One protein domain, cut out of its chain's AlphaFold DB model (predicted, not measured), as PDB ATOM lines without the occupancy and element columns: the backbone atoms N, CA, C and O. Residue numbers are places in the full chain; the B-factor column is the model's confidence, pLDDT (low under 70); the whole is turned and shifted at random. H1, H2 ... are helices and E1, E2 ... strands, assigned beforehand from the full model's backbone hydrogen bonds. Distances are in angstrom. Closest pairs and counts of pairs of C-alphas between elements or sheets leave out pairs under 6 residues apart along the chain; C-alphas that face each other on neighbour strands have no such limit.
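Overview. This is residues 5 to 28 and 110 to 150 of the 409 residues of the protein "Sema domain-containing protein" of Schistosoma mattheei (UniProt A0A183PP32). There is little regular structure here: two short helices, H2 and H1, lie near each other, and two long loops fold back on themselves, residues 5 to 24 near Tyr 15 and residues 110 to 128 near Gly 117, at the far end of the long axis from H1. A short strand, E1, follows the first loop. The printed part has 65 residues, with 19 in named elements, in the order E1, H1, H2; the class is mostly helix. It is only just compact, close to loose, with a radius of gyration of the C-alphas of 12.6 A and spans of 35 by 27 by 22 A.

Arrangement. H2, residues 140 to 148, and H1, residues 129 to 135, are near each other, their closest C-alphas 8.5 A apart, and a tight link of 4 residues joins them. E1, residues 25 to 27, pairs with no named strand and is apart from both helices. Every O i to N i+4 pair is within hydrogen-bond range in H1, and 4 of 5 in H2.

Along the chain. H2 is 13.0 A long and ends at C-alpha 148 (116.427, 171.265, 286.198). H1 measures 9.9 A. E1, 7.1 A, begins at C-alpha 25 (119.219, 164.563, 296.921).

Size, cuts and confidence. The C-alphas farthest apart, of Gly 117 and Ser 135, are 36.4 A apart. Residues 29 to 109 are not printed; C-alphas 28 and 110 are 12.3 A apart across the cut. The model's pLDDT is under 70 at residues 114 to 119 and 149 to 150.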
ATOM      1  N   ILE A   5     125.438 164.266 297.339       92.12
ATOM      2  CA  ILE A   5     125.914 165.258 296.374       92.12
ATOM      3  C   ILE A   5     127.064 164.591 295.619       92.12
ATOM      4  O   ILE A   5     127.931 163.965 296.235       92.12
ATOM      5  N   CYS A   6     127.069 164.683 294.296       90.50
ATOM      6  CA  CYS A   6     128.132 164.110 293.483       90.50
ATOM      7  C   CYS A   6     129.382 164.999 293.545       90.50
ATOM      8  O   CYS A   6     129.289 166.222 293.504       90.50
ATOM      9  N   LYS A   7     130.579 164.402 293.605       91.25
ATOM     10  CA  LYS A   7     131.839 165.169 293.658       91.25
ATOM     11  C   LYS A   7     132.061 166.022 292.407       91.25
ATOM     12  O   LYS A   7     132.614 167.110 292.502       91.25
ATOM     13  N   ARG A   8     131.627 165.518 291.250       89.19
ATOM     14  CA  ARG A   8     131.638 166.218 289.959       89.19
ATOM     15  C   ARG A   8     130.295 166.884 289.653       89.19
ATOM     16  O   ARG A   8     129.812 166.803 288.526       89.19
ATOM     17  N   ASP A   9     129.656 167.474 290.661       88.88
ATOM     18  CA  ASP A   9     128.449 168.272 290.446       88.88
ATOM     19  C   ASP A   9     128.764 169.412 289.454       88.88
ATOM     20  O   ASP A   9     129.714 170.165 289.685       88.88
ATOM     21  N   PRO A  10     128.027 169.531 288.336       86.75
ATOM     22  CA  PRO A  10     128.306 170.538 287.315       86.75
ATOM     23  C   PRO A  10     127.860 171.950 287.720       86.75
ATOM     24  O   PRO A  10     128.110 172.895 286.972       86.75
ATOM     25  N   GLY A  11     127.177 172.094 288.860       87.75
ATOM     26  CA  GLY A  11     126.591 173.345 289.309       87.75
ATOM     27  C   GLY A  11     125.379 173.776 288.482       87.75
ATOM     28  O   GLY A  11     125.107 173.285 287.376       87.75
ATOM     29  N   GLY A  12     124.620 174.707 289.055       85.25
ATOM     30  CA  GLY A  12     123.481 175.331 288.394       85.25
ATOM     31  C   GLY A  12     123.853 176.203 287.196       85.25
ATOM     32  O   GLY A  12     125.016 176.513 286.949       85.25
ATOM     33  N   TYR A  13     122.837 176.602 286.436       82.50
ATOM     34  CA  TYR A  13     122.991 177.558 285.350       82.50
ATOM     35  C   TYR A  13     123.354 178.939 285.880       82.50
ATOM     36  O   TYR A  13     122.801 179.413 286.880       82.50
ATOM     37  N   GLN A  14     124.218 179.609 285.121       81.50
ATOM     38  CA  GLN A  14     124.525 181.017 285.308       81.50
ATOM     39  C   GLN A  14     123.229 181.840 285.347       81.50
ATOM     40  O   GLN A  14     122.309 181.593 284.565       81.50
ATOM     41  N   TYR A  15     123.141 182.790 286.281       81.19
ATOM     42  CA  TYR A  15     121.977 183.669 286.489       81.19
ATOM     43  C   TYR A  15     120.651 183.009 286.927       81.19
ATOM     44  O   TYR A  15     119.693 183.730 287.199       81.19
ATOM     45  N   VAL A  16     120.563 181.675 287.039       79.00
ATOM     46  CA  VAL A  16     119.334 180.973 287.483       79.00
ATOM     47  C   VAL A  16     119.515 180.325 288.853       79.00
ATOM     48  O   VAL A  16     118.664 180.458 289.741       79.00
ATOM     49  N   ASN A  17     120.605 179.581 289.010       76.06
ATOM     50  CA  ASN A  17     120.947 178.830 290.216       76.06
ATOM     51  C   ASN A  17     122.461 178.658 290.349       76.06
ATOM     52  O   ASN A  17     122.961 177.619 290.780       76.06
ATOM     53  N   GLU A  18     123.190 179.687 289.938       82.38
ATOM     54  CA  GLU A  18     124.639 179.735 290.021       82.38
ATOM     55  C   GLU A  18     125.095 179.527 291.472       82.38
ATOM     56  O   GLU A  18     124.602 180.174 292.394       82.38
ATOM     57  N   GLY A  19     126.005 178.572 291.676       82.94
ATOM     58  CA  GLY A  19     126.479 178.182 293.006       82.94
ATOM     59  C   GLY A  19     125.606 177.164 293.755       82.94
ATOM     60  O   GLY A  19     126.000 176.734 294.838       82.94
ATOM     61  N   GLU A  20     124.463 176.729 293.210       86.94
ATOM     62  CA  GLU A  20     123.664 175.640 293.794       86.94
ATOM     63  C   GLU A  20     124.139 174.256 293.313       86.94
ATOM     64  O   GLU A  20     124.485 174.070 292.142       86.94
ATOM     65  N   PHE A  21     124.093 173.259 294.209       89.00
ATOM     66  CA  PHE A  21     124.310 171.853 293.858       89.00
ATOM     67  C   PHE A  21     123.120 171.305 293.076       89.00
ATOM     68  O   PHE A  21     121.999 171.271 293.594       89.00
ATOM     69  N   VAL A  22     123.372 170.803 291.865       87.25
ATOM     70  CA  VAL A  22     122.316 170.225 291.025       87.25
ATOM     71  C   VAL A  22     122.180 168.711 291.133       87.25
ATOM     72  O   VAL A  22     121.316 168.096 290.515       87.25
ATOM     73  N   THR A  23     123.004 168.092 291.964       88.75
ATOM     74  CA  THR A  23     122.931 166.661 292.272       88.75
ATOM     75  C   THR A  23     122.451 166.392 293.696       88.75
ATOM     76  O   THR A  23     122.395 165.239 294.133       88.75
ATOM     77  N   PHE A  24     122.077 167.451 294.424       89.69
ATOM     78  CA  PHE A  24     121.570 167.352 295.783       89.69
ATOM     79  C   PHE A  24     120.320 166.467 295.823       89.69
ATOM     80  O   PHE A  24     119.326 166.712 295.141       89.69
ATOM     81  N   SER A  25     120.359 165.438 296.660       90.25
ATOM     82  CA  SER A  25     119.219 164.563 296.921       90.25
ATOM     83  C   SER A  25     119.251 164.064 298.358       90.25
ATOM     84  O   SER A  25     120.311 164.008 298.982       90.25
ATOM     85  N   LYS A  26     118.087 163.705 298.903       93.31
ATOM     86  CA  LYS A  26     117.951 163.194 300.268       93.31
ATOM     87  C   LYS A  26     117.082 161.940 300.328       93.31
ATOM     88  O   LYS A  26     116.087 161.830 299.618       93.31
ATOM     89  N   VAL A  27     117.432 161.038 301.237       95.56
ATOM     90  CA  VAL A  27     116.658 159.841 301.602       95.56
ATOM     91  C   VAL A  27     116.343 159.861 303.100       95.56
ATOM     92  O   VAL A  27     117.024 160.516 303.909       95.56
ATOM     93  N   THR A  28     115.282 159.164 303.495       96.25
ATOM     94  CA  THR A  28     115.009 158.870 304.909       96.25
ATOM     95  C   THR A  28     115.874 157.698 305.345       96.25
ATOM     96  O   THR A  28     115.888 156.681 304.665       96.25
ATOM     97  N   LEU A 110     111.071 159.503 292.865       89.38
ATOM     98  CA  LEU A 110     111.063 160.833 293.450       89.38
ATOM     99  C   LEU A 110     109.780 161.044 294.252       89.38
ATOM    100  O   LEU A 110     108.675 160.903 293.722       89.38
ATOM    101  N   ALA A 111     109.937 161.394 295.526       87.50
ATOM    102  CA  ALA A 111     108.821 161.722 296.392       87.50
ATOM    103  C   ALA A 111     108.244 163.099 296.021       87.50
ATOM    104  O   ALA A 111     109.003 163.995 295.632       87.50
ATOM    105  N   PRO A 112     106.921 163.277 296.158       80.62
ATOM    106  CA  PRO A 112     106.252 164.535 295.866       80.62
ATOM    107  C   PRO A 112     106.839 165.713 296.650       80.62
ATOM    108  O   PRO A 112     107.282 165.577 297.793       80.62
ATOM    109  N   ASN A 113     106.796 166.897 296.042       72.94
ATOM    110  CA  ASN A 113     107.117 168.129 296.751       72.94
ATOM    111  C   ASN A 113     105.919 168.590 297.580       72.94
ATOM    112  O   ASN A 113     104.972 169.169 297.041       72.94
ATOM    113  N   GLU A 114     106.006 168.394 298.891       61.06
ATOM    114  CA  GLU A 114     104.988 168.831 299.853       61.06
ATOM    115  C   GLU A 114     104.668 170.335 299.729       61.06
ATOM    116  O   GLU A 114     103.521 170.736 299.907       61.06
ATOM    117  N   ASN A 115     105.634 171.167 299.312       60.41
ATOM    118  CA  ASN A 115     105.458 172.620 299.198       60.41
ATOM    119  C   ASN A 115     104.699 173.069 297.937       60.41
ATOM    120  O   ASN A 115     104.295 174.225 297.851       60.41
ATOM    121  N   LEU A 116     104.528 172.192 296.942       61.66
ATOM    122  CA  LEU A 116     103.867 172.528 295.672       61.66
ATOM    123  C   LEU A 116     102.441 171.971 295.573       61.66
ATOM    124  O   LEU A 116     101.833 172.069 294.509       61.66
ATOM    125  N   GLY A 117     101.921 171.339 296.635       59.78
ATOM    126  CA  GLY A 117     100.606 170.685 296.620       59.78
ATOM    127  C   GLY A 117     100.497 169.532 295.611       59.78
ATOM    128  O   GLY A 117      99.402 169.055 295.323       59.78
ATOM    129  N   LYS A 118     101.626 169.085 295.048       62.06
ATOM    130  CA  LYS A 118     101.694 167.973 294.099       62.06
ATOM    131  C   LYS A 118     101.885 166.688 294.889       62.06
ATOM    132  O   LYS A 118     102.856 166.577 295.621       62.06
ATOM    133  N   THR A 119     100.995 165.718 294.713       67.81
ATOM    134  CA  THR A 119     101.037 164.406 295.389       67.81
ATOM    135  C   THR A 119     101.647 163.300 294.527       67.81
ATOM    136  O   THR A 119     101.749 162.156 294.963       67.81
ATOM    137  N   GLN A 120     102.049 163.617 293.294       77.19
ATOM    138  CA  GLN A 120     102.491 162.618 292.332       77.19
ATOM    139  C   GLN A 120     103.922 162.148 292.616       77.19
ATOM    140  O   GLN A 120     104.853 162.951 292.682       77.19
ATOM    141  N   ILE A 121     104.088 160.831 292.722       85.06
ATOM    142  CA  ILE A 121     105.389 160.163 292.689       85.06
ATOM    143  C   ILE A 121     105.885 160.151 291.242       85.06
ATOM    144  O   ILE A 121     105.144 159.759 290.337       85.06
ATOM    145  N   LEU A 122     107.132 160.566 291.018       85.00
ATOM    146  CA  LEU A 122     107.734 160.598 289.683       85.00
ATOM    147  C   LEU A 122     108.791 159.493 289.524       85.00
ATOM    148  O   LEU A 122     109.516 159.190 290.478       85.00
ATOM    149  N   PRO A 123     108.924 158.893 288.325       87.25
ATOM    150  CA  PRO A 123     110.005 157.955 288.051       87.25
ATOM    151  C   PRO A 123     111.366 158.650 288.157       87.25
ATOM    152  O   PRO A 123     111.508 159.831 287.832       87.25
ATOM    153  N   ASN A 124     112.385 157.906 288.591       86.19
ATOM    154  CA  ASN A 124     113.745 158.420 288.648       86.19
ATOM    155  C   ASN A 124     114.443 158.244 287.299       86.19
ATOM    156  O   ASN A 124     115.032 157.213 287.014       86.19
ATOM    157  N   THR A 125     114.418 159.271 286.464       79.06
ATOM    158  CA  THR A 125     115.068 159.240 285.146       79.06
ATOM    159  C   THR A 125     116.594 159.425 285.194       79.06
ATOM    160  O   THR A 125     117.235 159.438 284.146       79.06
ATOM    161  N   PHE A 126     117.190 159.542 286.391       76.25
ATOM    162  CA  PHE A 126     118.627 159.789 286.608       76.25
ATOM    163  C   PHE A 126     119.221 158.856 287.667       76.25
ATOM    164  O   PHE A 126     119.981 159.273 288.548       76.25
ATOM    165  N   GLU A 127     118.859 157.579 287.606       80.81
ATOM    166  CA  GLU A 127     119.526 156.533 288.379       80.81
ATOM    167  C   GLU A 127     121.044 156.565 288.152       80.81
ATOM    168  O   GLU A 127     121.531 156.876 287.063       80.81
ATOM    169  N   ASN A 128     121.809 156.264 289.202       85.00
ATOM    170  CA  ASN A 128     123.271 156.235 289.169       85.00
ATOM    171  C   ASN A 128     123.934 157.561 288.732       85.00
ATOM    172  O   ASN A 128     125.071 157.555 288.264       85.00
ATOM    173  N   MET A 129     123.266 158.707 288.936       85.12
ATOM    174  CA  MET A 129     123.737 160.040 288.519       85.12
ATOM    175  C   MET A 129     125.215 160.316 288.841       85.12
ATOM    176  O   MET A 129     125.952 160.754 287.960       85.12
ATOM    177  N   CYS A 130     125.672 160.036 290.068       87.81
ATOM    178  CA  CYS A 130     127.066 160.293 290.438       87.81
ATOM    179  C   CYS A 130     128.051 159.397 289.681       87.81
ATOM    180  O   CYS A 130     129.062 159.898 289.202       87.81
ATOM    181  N   LYS A 131     127.727 158.111 289.486       88.19
ATOM    182  CA  LYS A 131     128.552 157.197 288.678       88.19
ATOM    183  C   LYS A 131     128.634 157.679 287.228       88.19
ATOM    184  O   LYS A 131     129.712 157.679 286.639       88.19
ATOM    185  N   ASN A 132     127.518 158.154 286.678       85.31
ATOM    186  CA  ASN A 132     127.471 158.669 285.311       85.31
ATOM    187  C   ASN A 132     128.312 159.951 285.160       85.31
ATOM    188  O   ASN A 132     129.072 160.067 284.200       85.31
ATOM    189  N   LEU A 133     128.254 160.877 286.124       86.06
ATOM    190  CA  LEU A 133     129.109 162.075 286.154       86.06
ATOM    191  C   LEU A 133     130.597 161.723 286.305       86.06
ATOM    192  O   LEU A 133     131.452 162.289 285.620       86.06
ATOM    193  N   ASP A 134     130.917 160.755 287.160       85.50
ATOM    194  CA  ASP A 134     132.292 160.305 287.381       85.50
ATOM    195  C   ASP A 134     132.882 159.598 286.149       85.50
ATOM    196  O   ASP A 134     134.076 159.741 285.871       85.50
ATOM    197  N   SER A 135     132.050 158.922 285.350       84.38
ATOM    198  CA  SER A 135     132.470 158.294 284.090       84.38
ATOM    199  C   SER A 135     132.835 159.294 282.983       84.38
ATOM    200  O   SER A 135     133.538 158.934 282.043       84.38
ATOM    201  N   GLY A 136     132.362 160.546 283.070       76.50
ATOM    202  CA  GLY A 136     132.573 161.567 282.037       76.50
ATOM    203  C   GLY A 136     131.818 161.321 280.721       76.50
ATOM    204  O   GLY A 136     132.066 162.021 279.748       76.50
ATOM    205  N   GLN A 137     130.899 160.351 280.674       72.06
ATOM    206  CA  GLN A 137     130.177 159.956 279.454       72.06
ATOM    207  C   GLN A 137     128.860 160.722 279.230       72.06
ATOM    208  O   GLN A 137     128.074 160.376 278.347       72.06
ATOM    209  N   LEU A 138     128.573 161.745 280.036       77.50
ATOM    210  CA  LEU A 138     127.325 162.498 279.929       77.50
ATOM    211  C   LEU A 138     127.395 163.538 278.808       77.50
ATOM    212  O   LEU A 138     128.313 164.351 278.750       77.50
ATOM    213  N   THR A 139     126.382 163.533 277.945       80.25
ATOM    214  CA  THR A 139     126.177 164.574 276.936       80.25
ATOM    215  C   THR A 139     125.720 165.881 277.588       80.25
ATOM    216  O   THR A 139     125.156 165.880 278.684       80.25
ATOM    217  N   GLU A 140     125.892 167.002 276.887       79.19
ATOM    218  CA  GLU A 140     125.421 168.320 277.341       79.19
ATOM    219  C   GLU A 140     123.909 168.325 277.632       79.19
ATOM    220  O   GLU A 140     123.477 168.792 278.682       79.19
ATOM    221  N   SER A 141     123.115 167.640 276.799       79.25
ATOM    222  CA  SER A 141     121.678 167.437 277.036       79.25
ATOM    223  C   SER A 141     121.375 166.698 278.349       79.25
ATOM    224  O   SER A 141     120.376 166.989 279.010       79.25
ATOM    225  N   ASN A 142     122.223 165.750 278.762       78.62
ATOM    226  CA  ASN A 142     122.053 165.067 280.044       78.62
ATOM    227  C   ASN A 142     122.396 165.988 281.220       78.62
ATOM    228  O   ASN A 142     121.692 165.965 282.228       78.62
ATOM    229  N   ILE A 143     123.438 166.811 281.085       79.69
ATOM    230  CA  ILE A 143     123.819 167.812 282.093       79.69
ATOM    231  C   ILE A 143     122.695 168.837 282.273       79.69
ATOM    232  O   ILE A 143     122.325 169.159 283.402       79.69
ATOM    233  N   ASP A 144     122.094 169.290 281.176       80.75
ATOM    234  CA  ASP A 144     120.982 170.235 281.209       80.75
ATOM    235  C   ASP A 144     119.762 169.683 281.942       80.75
ATOM    236  O   ASP A 144     119.157 170.363 282.772       80.75
ATOM    237  N   LYS A 145     119.436 168.409 281.710       77.06
ATOM    238  CA  LYS A 145     118.366 167.750 282.458       77.06
ATOM    239  C   LYS A 145     118.673 167.674 283.955       77.06
ATOM    240  O   LYS A 145     117.787 167.958 284.755       77.06
ATOM    241  N   ILE A 146     119.912 167.345 284.339       78.62
ATOM    242  CA  ILE A 146     120.336 167.294 285.751       78.62
ATOM    243  C   ILE A 146     120.111 168.652 286.432       78.62
ATOM    244  O   ILE A 146     119.571 168.703 287.535       78.62
ATOM    245  N   ARG A 147     120.436 169.760 285.754       79.81
ATOM    246  CA  ARG A 147     120.292 171.121 286.299       79.81
ATOM    247  C   ARG A 147     118.851 171.530 286.631       79.81
ATOM    248  O   ARG A 147     118.659 172.422 287.455       79.81
ATOM    249  N   GLN A 148     117.841 170.891 286.037       72.12
ATOM    250  CA  GLN A 148     116.427 171.265 286.198       72.12
ATOM    251  C   GLN A 148     115.727 170.616 287.414       72.12
ATOM    252  O   GLN A 148     114.736 171.148 287.913       72.12
ATOM    253  N   LEU A 149     116.216 169.479 287.921       62.00
ATOM    254  CA  LEU A 149     115.529 168.653 288.938       62.00
ATOM    255  C   LEU A 149     115.583 169.089 290.416       62.00
ATOM    256  O   LEU A 149     114.567 168.918 291.106       62.00
ATOM    257  N   PRO A 150     116.696 169.623 290.952       58.91
ATOM    258  CA  PRO A 150     116.891 169.777 292.398       58.91
ATOM    259  C   PRO A 150     115.867 170.684 293.062       58.91
ATOM    260  O   PRO A 150     115.587 170.576 294.248       58.91
TER     261      PRO A 150